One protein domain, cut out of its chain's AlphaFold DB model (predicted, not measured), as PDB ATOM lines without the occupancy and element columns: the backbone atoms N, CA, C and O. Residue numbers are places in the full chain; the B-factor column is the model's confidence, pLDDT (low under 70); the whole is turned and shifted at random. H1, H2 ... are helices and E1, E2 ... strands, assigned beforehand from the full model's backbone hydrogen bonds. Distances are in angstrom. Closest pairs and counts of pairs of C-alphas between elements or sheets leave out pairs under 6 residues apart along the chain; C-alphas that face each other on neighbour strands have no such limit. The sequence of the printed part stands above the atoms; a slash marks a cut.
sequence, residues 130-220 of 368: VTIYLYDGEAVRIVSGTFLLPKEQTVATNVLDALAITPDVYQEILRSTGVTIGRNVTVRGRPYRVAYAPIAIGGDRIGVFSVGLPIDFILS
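AT A GLANCE: This is residues 130 to 220 of the 368 residues of the protein "HAMP domain-containing protein" of Anaerolineae bacterium (UniProt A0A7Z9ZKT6). What is the main shape? A five-stranded antiparallel sheet, curled like part of a barrel, wraps round H1, and H2 packs across the same face. The four-residue H3 follows E5 and only grazes the sheet. What are its make-up and size? The printed part has 91 residues, with five named strands and three named helices in the order E1 E2 H1 H2 E3 E4 E5 H3; the sheet's order is E2 E1 E5 E4 E3, and the class is mixed, helices and strands. It is compact, with a radius of gyration of the C-alphas of 13.5 A, and spans 38 by 31 by 21 A.

IN THESE COORDINATES: Where are the strands? E4, residues 190 to 201, is 32.1 A long, and E5, residues 204 to 214, is 30.5 A. E1, residues 130 to 135, begins at C-alpha 130 (-19.627, 26.843, -44.637) and is 17.1 A long; E2, residues 140 to 145, is 13.9 A. E3, residues 180 to 187, is 19.7 A. Where are the helices? H1, residues 153 to 163, is 15.4 A long, H2, residues 167 to 175, is 12.3 A, and H3, residues 216 to 219, is 4.8 A and ends at C-alpha 219 (-28.365, 19.305, -27.057).

HOW THE PARTS SIT: How are the strands paired? E3, E4 and E5 form a meander, each strand the antiparallel neighbour of the one before, with N 185 and O 192 at 2.9 A and N 199 and O 207 at 2.8 A. E1 is the antiparallel neighbour of E5, with N 133 and O 208 at 2.8 A, and of E2, with N 141 and O 134 at 2.8 A. E3 and E5 each bend by 52 degrees, at residues 184 and 207. Where are the helices? H1 and H2 are on one face of the sheet, two layers in all, but are apart from each other; the closest C-alphas of H1 and E3 are those of Val 159 and Val 187, 5.8 A. H2 has a height over the sheet of 7.4 A and runs across the strands, at 67 degrees to E5 on the local plane; the closest C-alphas of H2 and E4 are those of Leu 174 and Pro 198, 5.0 A. How are the helix backbones formed? Every O i to N i+4 pair is within hydrogen-bond range in H1 and H2, while H3 is too short for such a pair.

THE WHOLE: How far does it reach? The two C-alphas farthest apart, those of Gly 137 and Ser 220, are 41.9 A apart. Are there cuts or long links? The printed part has no cut; the link from E2 to H1 is short and the other links are tight. Where is confidence low? Residue 181 and residues 216 to 220 are under 70, and the mean pLDDT of the printed part is 84.0.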
ATOM      1  N   VAL A 130     -19.259  26.732 -43.223       91.94
ATOM      2  CA  VAL A 130     -19.627  26.843 -44.637       91.94
ATOM      3  C   VAL A 130     -18.714  25.978 -45.506       91.94
ATOM      4  O   VAL A 130     -17.501  25.956 -45.274       91.94
ATOM      5  N   THR A 131     -19.288  25.302 -46.502       92.81
ATOM      6  CA  THR A 131     -18.575  24.549 -47.550       92.81
ATOM      7  C   THR A 131     -19.165  24.891 -48.915       92.81
ATOM      8  O   THR A 131     -20.385  24.930 -49.054       92.81
ATOM      9  N   ILE A 132     -18.322  25.120 -49.923       93.31
ATOM     10  CA  ILE A 132     -18.733  25.399 -51.306       93.31
ATOM     11  C   ILE A 132     -18.468  24.171 -52.177       93.31
ATOM     12  O   ILE A 132     -17.400  23.554 -52.113       93.31
ATOM     13  N   TYR A 133     -19.448  23.859 -53.017       93.25
ATOM     14  CA  TYR A 133     -19.447  22.758 -53.964       93.25
ATOM     15  C   TYR A 133     -19.587  23.313 -55.377       93.25
ATOM     16  O   TYR A 133     -20.467  24.141 -55.629       93.25
ATOM     17  N   LEU A 134     -18.757  22.816 -56.290       92.25
ATOM     18  CA  LEU A 134     -18.901  23.031 -57.729       92.25
ATOM     19  C   LEU A 134     -18.994  21.687 -58.443       92.25
ATOM     20  O   LEU A 134     -18.509  20.671 -57.944       92.25
ATOM     21  N   TYR A 135     -19.619  21.700 -59.614       89.94
ATOM     22  CA  TYR A 135     -19.733  20.547 -60.494       89.94
ATOM     23  C   TYR A 135     -18.922  20.808 -61.760       89.94
ATOM     24  O   TYR A 135     -19.146  21.816 -62.427       89.94
ATOM     25  N   ASP A 136     -17.982  19.918 -62.070       84.25
ATOM     26  CA  ASP A 136     -17.087  20.043 -63.230       84.25
ATOM     27  C   ASP A 136     -17.585  19.285 -64.474       84.25
ATOM     28  O   ASP A 136     -16.911  19.270 -65.500       84.25
ATOM     29  N   GLY A 137     -18.780  18.690 -64.405       82.50
ATOM     30  CA  GLY A 137     -19.361  17.874 -65.475       82.50
ATOM     31  C   GLY A 137     -19.210  16.370 -65.248       82.50
ATOM     32  O   GLY A 137     -20.004  15.599 -65.784       82.50
ATOM     33  N   GLU A 138     -18.273  15.943 -64.402       85.88
ATOM     34  CA  GLU A 138     -18.075  14.532 -64.055       85.88
ATOM     35  C   GLU A 138     -18.412  14.282 -62.582       85.88
ATOM     36  O   GLU A 138     -19.214  13.401 -62.260       85.88
ATOM     37  N   ALA A 139     -17.882  15.113 -61.683       87.75
ATOM     38  CA  ALA A 139     -18.035  14.963 -60.245       87.75
ATOM     39  C   ALA A 139     -18.347  16.291 -59.545       87.75
ATOM     40  O   ALA A 139     -18.067  17.392 -60.025       87.75
ATOM     41  N   VAL A 140     -18.941  16.187 -58.356       90.56
ATOM     42  CA  VAL A 140     -19.097  17.337 -57.463       90.56
ATOM     43  C   VAL A 140     -17.877  17.405 -56.561       90.56
ATOM     44  O   VAL A 140     -17.549  16.441 -55.869       90.56
ATOM     45  N   ARG A 141     -17.215  18.558 -56.543       89.69
ATOM     46  CA  ARG A 141     -15.998  18.783 -55.767       89.69
ATOM     47  C   ARG A 141     -16.241  19.829 -54.695       89.69
ATOM     48  O   ARG A 141     -16.867  20.860 -54.938       89.69
ATOM     49  N   ILE A 142     -15.703  19.565 -53.508       90.62
ATOM     50  CA  ILE A 142     -15.573  20.576 -52.460       90.62
ATOM     51  C   ILE A 142     -14.408  21.477 -52.865       90.62
ATOM     52  O   ILE A 142     -13.265  21.022 -52.905       90.62
ATOM     53  N   VAL A 143     -14.704  22.729 -53.204       88.69
ATOM     54  CA  VAL A 143     -13.695  23.673 -53.718       88.69
ATOM     55  C   VAL A 143     -13.089  24.533 -52.624       88.69
ATOM     56  O   VAL A 143     -11.916  24.881 -52.692       88.69
ATOM     57  N   SER A 144     -13.870  24.848 -51.593       87.81
ATOM     58  CA  SER A 144     -13.382  25.502 -50.386       87.81
ATOM     59  C   SER A 144     -14.357  25.269 -49.231       87.81
ATOM     60  O   SER A 144     -15.537  24.967 -49.436       87.81
ATOM     61  N   GLY A 145     -13.866  25.371 -48.002       89.88
ATOM     62  CA  GLY A 145     -14.667  25.137 -46.812       89.88
ATOM     63  C   GLY A 145     -13.972  25.595 -45.542       89.88
ATOM     64  O   GLY A 145     -12.756  25.713 -45.462       89.88
ATOM     65  N   THR A 146     -14.774  25.837 -44.516       88.69
ATOM     66  CA  THR A 146     -14.312  26.365 -43.222       88.69
ATOM     67  C   THR A 146     -14.091  25.277 -42.167       88.69
ATOM     68  O   THR A 146     -13.721  25.565 -41.017       88.69
ATOM     69  N   PHE A 147     -14.372  24.020 -42.523       84.50
ATOM     70  CA  PHE A 147     -13.957  22.858 -41.749       84.50
ATOM     71  C   PHE A 147     -12.433  22.759 -41.808       84.50
ATOM     72  O   PHE A 147     -11.848  22.704 -42.885       84.50
ATOM     73  N   LEU A 148     -11.782  22.734 -40.645       77.50
ATOM     74  CA  LEU A 148     -10.331  22.576 -40.584       77.50
ATOM     75  C   LEU A 148      -9.954  21.163 -41.035       77.50
ATOM     76  O   LEU A 148     -10.232  20.190 -40.325       77.50
ATOM     77  N   LEU A 149      -9.313  21.070 -42.198       78.81
ATOM     78  CA  LEU A 149      -8.740  19.830 -42.706       78.81
ATOM     79  C   LEU A 149      -7.423  19.538 -41.963       78.81
ATOM     80  O   LEU A 149      -6.540  20.399 -41.917       78.81
ATOM     81  N   PRO A 150      -7.272  18.358 -41.337       75.25
ATOM     82  CA  PRO A 150      -6.009  17.954 -40.726       75.25
ATOM     83  C   PRO A 150      -4.895  17.826 -41.771       75.25
ATOM     84  O   PRO A 150      -5.157  17.516 -42.928       75.25
ATOM     85  N   LYS A 151      -3.635  17.974 -41.340       76.19
ATOM     86  CA  LYS A 151      -2.468  17.688 -42.198       76.19
ATOM     87  C   LYS A 151      -2.368  16.208 -42.588       76.19
ATOM     88  O   LYS A 151      -1.729  15.874 -43.576       76.19
ATOM     89  N   GLU A 152      -2.969  15.328 -41.791       81.62
ATOM     90  CA  GLU A 152      -2.985  13.891 -42.038       81.62
ATOM     91  C   GLU A 152      -4.015  13.542 -43.118       81.62
ATOM     92  O   GLU A 152      -5.222  13.723 -42.936       81.62
ATOM     93  N   GLN A 153      -3.520  13.039 -44.248       76.25
ATOM     94  CA  GLN A 153      -4.293  12.920 -45.481       76.25
ATOM     95  C   GLN A 153      -5.497  11.985 -45.348       76.25
ATOM     96  O   GLN A 153      -6.589  12.342 -45.770       76.25
ATOM     97  N   THR A 154      -5.347  10.848 -44.663       72.94
ATOM     98  CA  THR A 154      -6.448   9.902 -44.410       72.94
ATOM     99  C   THR A 154      -7.597  10.545 -43.630       72.94
ATOM    100  O   THR A 154      -8.769  10.318 -43.923       72.94
ATOM    101  N   VAL A 155      -7.281  11.387 -42.641       72.88
ATOM    102  CA  VAL A 155      -8.300  12.062 -41.826       72.88
ATOM    103  C   VAL A 155      -8.954  13.197 -42.613       72.88
ATOM    104  O   VAL A 155     -10.159  13.405 -42.481       72.88
ATOM    105  N   ALA A 156      -8.194  13.904 -43.451       73.88
ATOM    106  CA  ALA A 156      -8.742  14.901 -44.365       73.88
ATOM    107  C   ALA A 156      -9.727  14.270 -45.364       73.88
ATOM    108  O   ALA A 156     -10.833  14.786 -45.515       73.88
ATOM    109  N   THR A 157      -9.382  13.123 -45.959       79.81
ATOM    110  CA  THR A 157     -10.272  12.379 -46.867       79.81
ATOM    111  C   THR A 157     -11.574  11.985 -46.177       79.81
ATOM    112  O   THR A 157     -12.641  12.292 -46.693       79.81
ATOM    113  N   ASN A 158     -11.519  11.460 -44.947       82.38
ATOM    114  CA  ASN A 158     -12.731  11.117 -44.188       82.38
ATOM    115  C   ASN A 158     -13.670  12.318 -43.965       82.38
ATOM    116  O   ASN A 158     -14.890  12.161 -43.947       82.38
ATOM    117  N   VAL A 159     -13.119  13.521 -43.758       83.88
ATOM    118  CA  VAL A 159     -13.921  14.748 -43.616       83.88
ATOM    119  C   VAL A 159     -14.570  15.131 -44.946       83.88
ATOM    120  O   VAL A 159     -15.751  15.480 -44.964       83.88
ATOM    121  N   LEU A 160     -13.818  15.060 -46.045       86.12
ATOM    122  CA  LEU A 160     -14.316  15.379 -47.383       86.12
ATOM    123  C   LEU A 160     -15.403  14.394 -47.824       86.12
ATOM    124  O   LEU A 160     -16.459  14.835 -48.269       86.12
ATOM    125  N   ASP A 161     -15.206  13.097 -47.599       87.06
ATOM    126  CA  ASP A 161     -16.182  12.048 -47.916       87.06
ATOM    127  C   ASP A 161     -17.478  12.227 -47.118       87.06
ATOM    128  O   ASP A 161     -18.579  12.141 -47.663       87.06
ATOM    129  N   ALA A 162     -17.366  12.561 -45.829       86.19
ATOM    130  CA  ALA A 162     -18.524  12.840 -44.984       86.19
ATOM    131  C   ALA A 162     -19.333  14.054 -45.480       86.19
ATOM    132  O   ALA A 162     -20.555  14.107 -45.298       86.19
ATOM    133  N   LEU A 163     -18.678  15.032 -46.111       89.88
ATOM    134  CA  LEU A 163     -19.296  16.249 -46.642       89.88
ATOM    135  C   LEU A 163     -19.689  16.144 -48.120       89.88
ATOM    136  O   LEU A 163     -20.436  17.007 -48.589       89.88
ATOM    137  N   ALA A 164     -19.229  15.117 -48.836       90.56
ATOM    138  CA  ALA A 164     -19.468  14.934 -50.259       90.56
ATOM    139  C   ALA A 164     -20.961  14.744 -50.573       90.56
ATOM    140  O   ALA A 164     -21.731  14.152 -49.797       90.56
ATOM    141  N   ILE A 165     -21.363  15.256 -51.734       91.19
ATOM    142  CA  ILE A 165     -22.709  15.129 -52.298       91.19
ATOM    143  C   ILE A 165     -22.607  14.563 -53.714       91.19
ATOM    144  O   ILE A 165     -21.592  14.745 -54.385       91.19
ATOM    145  N   THR A 166     -23.642  13.859 -54.161       91.56
ATOM    146  CA  THR A 166     -23.683  13.294 -55.513       91.56
ATOM    147  C   THR A 166     -24.069  14.361 -56.545       91.56
ATOM    148  O   THR A 166     -24.699  15.360 -56.178       91.56
ATOM    149  N   PRO A 167     -23.747  14.161 -57.838       93.00
ATOM    150  CA  PRO A 167     -24.199  15.044 -58.915       93.00
ATOM    151  C   PRO A 167     -25.717  15.264 -58.932       93.00
ATOM    152  O   PRO A 167     -26.162  16.398 -59.094       93.00
ATOM    153  N   ASP A 168     -26.509  14.219 -58.674       90.62
ATOM    154  CA  ASP A 168     -27.974  14.321 -58.630       90.62
ATOM    155  C   ASP A 168     -28.449  15.276 -57.528       90.62
ATOM    156  O   ASP A 168     -29.241  16.183 -57.783       90.62
ATOM    157  N   VAL A 169     -27.898  15.128 -56.316       90.12
ATOM    158  CA  VAL A 169     -28.212  15.996 -55.170       90.12
ATOM    159  C   VAL A 169     -27.775  17.433 -55.449       90.12
ATOM    160  O   VAL A 169     -28.509  18.372 -55.151       90.12
ATOM    161  N   TYR A 170     -26.602  17.626 -56.058       92.38
ATOM    162  CA  TYR A 170     -26.134  18.952 -56.454       92.38
ATOM    163  C   TYR A 170     -27.099  19.627 -57.436       92.38
ATOM    164  O   TYR A 170     -27.466  20.781 -57.221       92.38
ATOM    165  N   GLN A 171     -27.547  18.921 -58.477       90.88
ATOM    166  CA  GLN A 171     -28.481  19.460 -59.471       90.88
ATOM    167  C   GLN A 171     -29.862  19.752 -58.875       90.88
ATOM    168  O   GLN A 171     -30.486  20.755 -59.225       90.88
ATOM    169  N   GLU A 172     -30.334  18.914 -57.952       90.00
ATOM    170  CA  GLU A 172     -31.574  19.147 -57.211       90.00
ATOM    171  C   GLU A 172     -31.497  20.439 -56.383       90.00
ATOM    172  O   GLU A 172     -32.365  21.307 -56.504       90.00
ATOM    173  N   ILE A 173     -30.422  20.620 -55.606       91.62
ATOM    174  CA  ILE A 173     -30.204  21.833 -54.803       91.62
ATOM    175  C   ILE A 173     -30.018  23.052 -55.709       91.62
ATOM    176  O   ILE A 173     -30.578  24.113 -55.443       91.62
ATOM    177  N   LEU A 174     -29.266  22.919 -56.803       89.81
ATOM    178  CA  LEU A 174     -29.027  24.022 -57.729       89.81
ATOM    179  C   LEU A 174     -30.327  24.512 -58.376       89.81
ATOM    180  O   LEU A 174     -30.418  25.692 -58.698       89.81
ATOM    181  N   ARG A 175     -31.340  23.652 -58.547       88.81
ATOM    182  CA  ARG A 175     -32.665  24.016 -59.082       88.81
ATOM    183  C   ARG A 175     -33.647  24.502 -58.014       88.81
ATOM    184  O   ARG A 175     -34.656  25.111 -58.369       88.81
ATOM    185  N   SER A 176     -33.371  24.271 -56.732       86.44
ATOM    186  CA  SER A 176     -34.273  24.664 -55.649       86.44
ATOM    187  C   SER A 176     -34.378  26.192 -55.523       86.44
ATOM    188  O   SER A 176     -33.489  26.948 -55.918       86.44
ATOM    189  N   THR A 177     -35.490  26.693 -54.993       79.00
ATOM    190  CA  THR A 177     -35.699  28.134 -54.749       79.00
ATOM    191  C   THR A 177     -35.413  28.542 -53.304       79.00
ATOM    192  O   THR A 177     -35.588  29.704 -52.952       79.00
ATOM    193  N   GLY A 178     -34.975  27.606 -52.461       76.25
ATOM    194  CA  GLY A 178     -34.788  27.835 -51.034       76.25
ATOM    195  C   GLY A 178     -33.832  26.840 -50.387       76.25
ATOM    196  O   GLY A 178     -33.206  26.015 -51.051       76.25
ATOM    197  N   VAL A 179     -33.723  26.943 -49.065       77.06
ATOM    198  CA  VAL A 179     -32.858  26.085 -48.252       77.06
ATOM    199  C   VAL A 179     -33.431  24.668 -48.193       77.06
ATOM    200  O   VAL A 179     -34.547  24.467 -47.711       77.06
ATOM    201  N   THR A 180     -32.646  23.680 -48.615       75.75
ATOM    202  CA  THR A 180     -32.966  22.260 -48.446       75.75
ATOM    203  C   THR A 180     -32.375  21.775 -47.118       75.75
ATOM    204  O   THR A 180     -31.155  21.692 -46.944       75.75
ATOM    205  N   ILE A 181     -33.245  21.477 -46.150       66.12
ATOM    206  CA  ILE A 181     -32.891  20.914 -44.834       66.12
ATOM    207  C   ILE A 181     -33.001  19.382 -44.939       66.12
ATOM    208  O   ILE A 181     -34.027  18.891 -45.382       66.12
ATOM    209  N   GLY A 182     -32.079  18.526 -44.504       70.62
ATOM    210  CA  GLY A 182     -30.757  18.687 -43.917       70.62
ATOM    211  C   GLY A 182     -30.216  17.287 -43.591       70.62
ATOM    212  O   GLY A 182     -30.945  16.456 -43.042       70.62
ATOM    213  N   ARG A 183     -28.960  17.010 -43.950       83.44
ATOM    214  CA  ARG A 183     -28.295  15.722 -43.699       83.44
ATOM    215  C   ARG A 183     -27.576  15.786 -42.356       83.44
ATOM    216  O   ARG A 183     -26.879  16.760 -42.073       83.44
ATOM    217  N   ASN A 184     -27.718  14.744 -41.544       88.19
ATOM    218  CA  ASN A 184     -26.856  14.578 -40.379       88.19
ATOM    219  C   ASN A 184     -25.520  14.015 -40.857       88.19
ATOM    220  O   ASN A 184     -25.478  12.957 -41.484       88.19
ATOM    221  N   VAL A 185     -24.443  14.737 -40.577       88.56
ATOM    222  CA  VAL A 185     -23.085  14.359 -40.961       88.56
ATOM    223  C   VAL A 185     -22.223  14.341 -39.716       88.56
ATOM    224  O   VAL A 185     -22.240  15.281 -38.926       88.56
ATOM    225  N   THR A 186     -21.435  13.288 -39.549       87.69
ATOM    226  CA  THR A 186     -20.454  13.219 -38.467       87.69
ATOM    227  C   THR A 186     -19.092  13.608 -39.015       87.69
ATOM    228  O   THR A 186     -18.513  12.885 -39.820       87.69
ATOM    229  N   VAL A 187     -18.557  14.737 -38.556       85.75
ATOM    230  CA  VAL A 187     -17.220  15.213 -38.926       85.75
ATOM    231  C   VAL A 187     -16.320  15.089 -37.705       85.75
ATOM    232  O   VAL A 187     -16.568  15.717 -36.676       85.75
ATOM    233  N   ARG A 188     -15.270  14.260 -37.798       83.69
ATOM    234  CA  ARG A 188     -14.311  14.004 -36.701       83.69
ATOM    235  C   ARG A 188     -14.984  13.560 -35.389       83.69
ATOM    236  O   ARG A 188     -14.635  14.033 -34.311       83.69
ATOM    237  N   GLY A 189     -15.987  12.689 -35.492       81.00
ATOM    238  CA  GLY A 189     -16.743  12.186 -34.338       81.00
ATOM    239  C   GLY A 189     -17.727  13.188 -33.725       81.00
ATOM    240  O   GLY A 189     -18.396  12.842 -32.757       81.00
ATOM    241  N   ARG A 190     -17.851  14.402 -34.280       84.25
ATOM    242  CA  ARG A 190     -18.848  15.389 -33.852       84.25
ATOM    243  C   ARG A 190     -20.022  15.420 -34.833       84.25
ATOM    244  O   ARG A 190     -19.780  15.529 -36.037       84.25
ATOM    245  N   PRO A 191     -21.272  15.315 -34.356       87.44
ATOM    246  CA  PRO A 191     -22.446  15.343 -35.214       87.44
ATOM    247  C   PRO A 191     -22.795  16.784 -35.620       87.44
ATOM    248  O   PRO A 191     -22.899  17.679 -34.780       87.44
ATOM    249  N   TYR A 192     -23.013  17.004 -36.912       87.88
ATOM    250  CA  TYR A 192     -23.455  18.264 -37.504       87.88
ATOM    251  C   TYR A 192     -24.764  18.059 -38.254       87.88
ATOM    252  O   TYR A 192     -24.971  17.034 -38.909       87.88
ATOM    253  N   ARG A 193     -25.631  19.068 -38.206       89.75
ATOM    254  CA  ARG A 193     -26.776  19.178 -39.105       89.75
ATOM    255  C   ARG A 193     -26.398  20.126 -40.231       89.75
ATOM    256  O   ARG A 193     -26.085  21.287 -39.974       89.75
ATOM    257  N   VAL A 194     -26.402  19.610 -41.455       91.25
ATOM    258  CA  VAL A 194     -25.977  20.348 -42.645       91.25
ATOM    259  C   VAL A 194     -27.196  20.692 -43.487       91.25
ATOM    260  O   VAL A 194     -27.953  19.799 -43.866       91.25
ATOM    261  N   ALA A 195     -27.385  21.978 -43.766       91.75
ATOM    262  CA  ALA A 195     -28.367  22.476 -44.722       91.75
ATOM    263  C   ALA A 195     -27.659  22.922 -46.002       91.75
ATOM    264  O   ALA A 195     -26.523  23.392 -45.940       91.75
ATOM    265  N   TYR A 196     -28.326  22.783 -47.145       92.12
ATOM    266  CA  TYR A 196     -27.768  23.139 -48.446       92.12
ATOM    267  C   TYR A 196     -28.632  24.193 -49.128       92.12
ATOM    268  O   TYR A 196     -29.858  24.186 -48.989       92.12
ATOM    269  N   ALA A 197     -27.999  25.083 -49.879       91.50
ATOM    270  CA  ALA A 197     -28.689  26.086 -50.673       91.50
ATOM    271  C   ALA A 197     -27.884  26.425 -51.939       91.50
ATOM    272  O   ALA A 197     -26.655  26.285 -51.953       91.50
ATOM    273  N   PRO A 198     -28.556  26.864 -53.016       92.38
ATOM    274  CA  PRO A 198     -27.870  27.358 -54.198       92.38
ATOM    275  C   PRO A 198     -27.168  28.687 -53.895       92.38
ATOM    276  O   PRO A 198     -27.707  29.553 -53.204       92.38
ATOM    277  N   ILE A 199     -25.979  28.874 -54.462       90.25
ATOM    278  CA  ILE A 199     -25.320  30.177 -54.536       90.25
ATOM    279  C   ILE A 199     -25.915  30.893 -55.748       90.25
ATOM    280  O   ILE A 199     -25.566  30.592 -56.891       90.25
ATOM    281  N   ALA A 200     -26.841  31.813 -55.490       85.62
ATOM    282  CA  ALA A 200     -27.464  32.642 -56.512       85.62
ATOM    283  C   ALA A 200     -27.065  34.106 -56.296       85.62
ATOM    284  O   ALA A 200     -27.310  34.658 -55.222       85.62
ATOM    285  N   ILE A 201     -26.449  34.732 -57.299       80.44
ATOM    286  CA  ILE A 201     -26.069  36.150 -57.253       80.44
ATOM    287  C   ILE A 201     -26.659  36.851 -58.473       80.44
ATOM    288  O   ILE A 201     -26.276  36.584 -59.610       80.44
ATOM    289  N   GLY A 202     -27.598  37.767 -58.233       76.19
ATOM    290  CA  GLY A 202     -28.410  38.340 -59.305       76.19
ATOM    291  C   GLY A 202     -29.298  37.264 -59.936       76.19
ATOM    292  O   GLY A 202     -30.092  36.641 -59.235       76.19
ATOM    293  N   GLY A 203     -29.159  37.051 -61.247       70.44
ATOM    294  CA  GLY A 203     -29.843  35.978 -61.980       70.44
ATOM    295  C   GLY A 203     -29.037  34.681 -62.112       70.44
ATOM    296  O   GLY A 203     -29.603  33.658 -62.496       70.44
ATOM    297  N   ASP A 204     -27.743  34.698 -61.781       76.94
ATOM    298  CA  ASP A 204     -26.841  33.577 -62.040       76.94
ATOM    299  C   ASP A 204     -26.789  32.619 -60.846       76.94
ATOM    300  O   ASP A 204     -26.588  33.029 -59.698       76.94
ATOM    301  N   ARG A 205     -26.932  31.319 -61.122       84.25
ATOM    302  CA  ARG A 205     -26.749  30.235 -60.149       84.25
ATOM    303  C   ARG A 205     -25.372  29.622 -60.364       84.25
ATOM    304  O   ARG A 205     -25.167  28.887 -61.323       84.25
ATOM    305  N   ILE A 206     -24.437  29.952 -59.481       87.56
ATOM    306  CA  ILE A 206     -22.998  29.738 -59.707       87.56
ATOM    307  C   ILE A 206     -22.413  28.569 -58.911       87.56
ATOM    308  O   ILE A 206     -21.239  28.247 -59.068       87.56
ATOM    309  N   GLY A 207     -23.203  27.938 -58.043       90.25
ATOM    310  CA  GLY A 207     -22.744  26.809 -57.241       90.25
ATOM    311  C   GLY A 207     -23.748  26.378 -56.185       90.25
ATOM    312  O   GLY A 207     -24.864  26.895 -56.106       90.25
ATOM    313  N   VAL A 208     -23.323  25.451 -55.334       92.38
ATOM    314  CA  VAL A 208     -24.057  25.042 -54.132       92.38
ATOM    315  C   VAL A 208     -23.176  25.314 -52.923       92.38
ATOM    316  O   VAL A 208     -21.971  25.079 -52.962       92.38
ATOM    317  N   PHE A 209     -23.769  25.784 -51.832       92.12
ATOM    318  CA  PHE A 209     -23.090  25.854 -50.547       92.12
ATOM    319  C   PHE A 209     -23.850  25.063 -49.491       92.12
ATOM    320  O   PHE A 209     -25.060  24.842 -49.594       92.12
ATOM    321  N   SER A 210     -23.123  24.629 -48.469       92.38
ATOM    322  CA  SER A 210     -23.699  24.031 -47.278       92.38
ATOM    323  C   SER A 210     -23.316  24.803 -46.030       92.38
ATOM    324  O   SER A 210     -22.255  25.423 -45.967       92.38
ATOM    325  N   VAL A 211     -24.208  24.761 -45.043       90.69
ATOM    326  CA  VAL A 211     -24.036  25.341 -43.714       90.69
ATOM    327  C   VAL A 211     -24.225  24.227 -42.691       90.69
ATOM    328  O   VAL A 211     -25.312  23.661 -42.568       90.69
ATOM    329  N   GLY A 212     -23.154  23.887 -41.981       90.06
ATOM    330  CA  GLY A 212     -23.114  22.870 -40.938       90.06
ATOM    331  C   GLY A 212     -23.118  23.486 -39.544       90.06
ATOM    332  O   GLY A 212     -22.185  24.206 -39.177       90.06
ATOM    333  N   LEU A 213     -24.133  23.151 -38.746       87.56
ATOM    334  CA  LEU A 213     -24.230  23.528 -37.336       87.56
ATOM    335  C   LEU A 213     -23.982  22.304 -36.438       87.56
ATOM    336  O   LEU A 213     -24.572  21.249 -36.695       87.56
ATOM    337  N   PRO A 214     -23.139  22.404 -35.391       85.19
ATOM    338  CA  PRO A 214     -22.945  21.313 -34.441       85.19
ATOM    339  C   PRO A 214     -24.262  20.967 -33.734       85.19
ATOM    340  O   PRO A 214     -24.925  21.848 -33.190       85.19
ATOM    341  N   ILE A 215     -24.630  19.687 -33.680       76.81
ATOM    342  CA  ILE A 215     -25.846  19.236 -32.979       76.81
ATOM    343  C   ILE A 215     -25.717  19.441 -31.458       76.81
ATOM    344  O   ILE A 215     -26.713  19.693 -30.779       76.81
ATOM    345  N   ASP A 216     -24.496  19.447 -30.921       68.19
ATOM    346  CA  ASP A 216     -24.232  19.710 -29.500       68.19
ATOM    347  C   ASP A 216     -24.637  21.134 -29.069       68.19
ATOM    348  O   ASP A 216     -24.980  21.352 -27.903       68.19
ATOM    349  N   PHE A 217     -24.679  22.091 -30.010       56.28
ATOM    350  CA  PHE A 217     -25.235  23.433 -29.777       56.28
ATOM    351  C   PHE A 217     -26.732  23.373 -29.429       56.28
ATOM    352  O   PHE A 217     -27.235  24.206 -28.685       56.28
ATOM    353  N   ILE A 218     -27.442  22.350 -29.915       53.72
ATOM    354  CA  ILE A 218     -28.869  22.132 -29.647       53.72
ATOM    355  C   ILE A 218     -29.062  21.275 -28.381       53.72
ATOM    356  O   ILE A 218     -29.989  21.505 -27.606       53.72
ATOM    357  N   LEU A 219     -28.187  20.294 -28.134       53.03
ATOM    358  CA  LEU A 219     -28.365  19.305 -27.057       53.03
ATOM    359  C   LEU A 219     -27.854  19.748 -25.677       53.03
ATOM    360  O   LEU A 219     -28.304  19.213 -24.657       53.03
ATOM    361  N   SER A 220     -26.974  20.747 -25.611       50.69
ATOM    362  CA  SER A 220     -26.488  21.299 -24.335       50.69
ATOM    363  C   SER A 220     -27.565  22.056 -23.540       50.69
ATOM    364  O   SER A 220     -27.429  22.199 -22.326       50.69
TER     365      SER A 220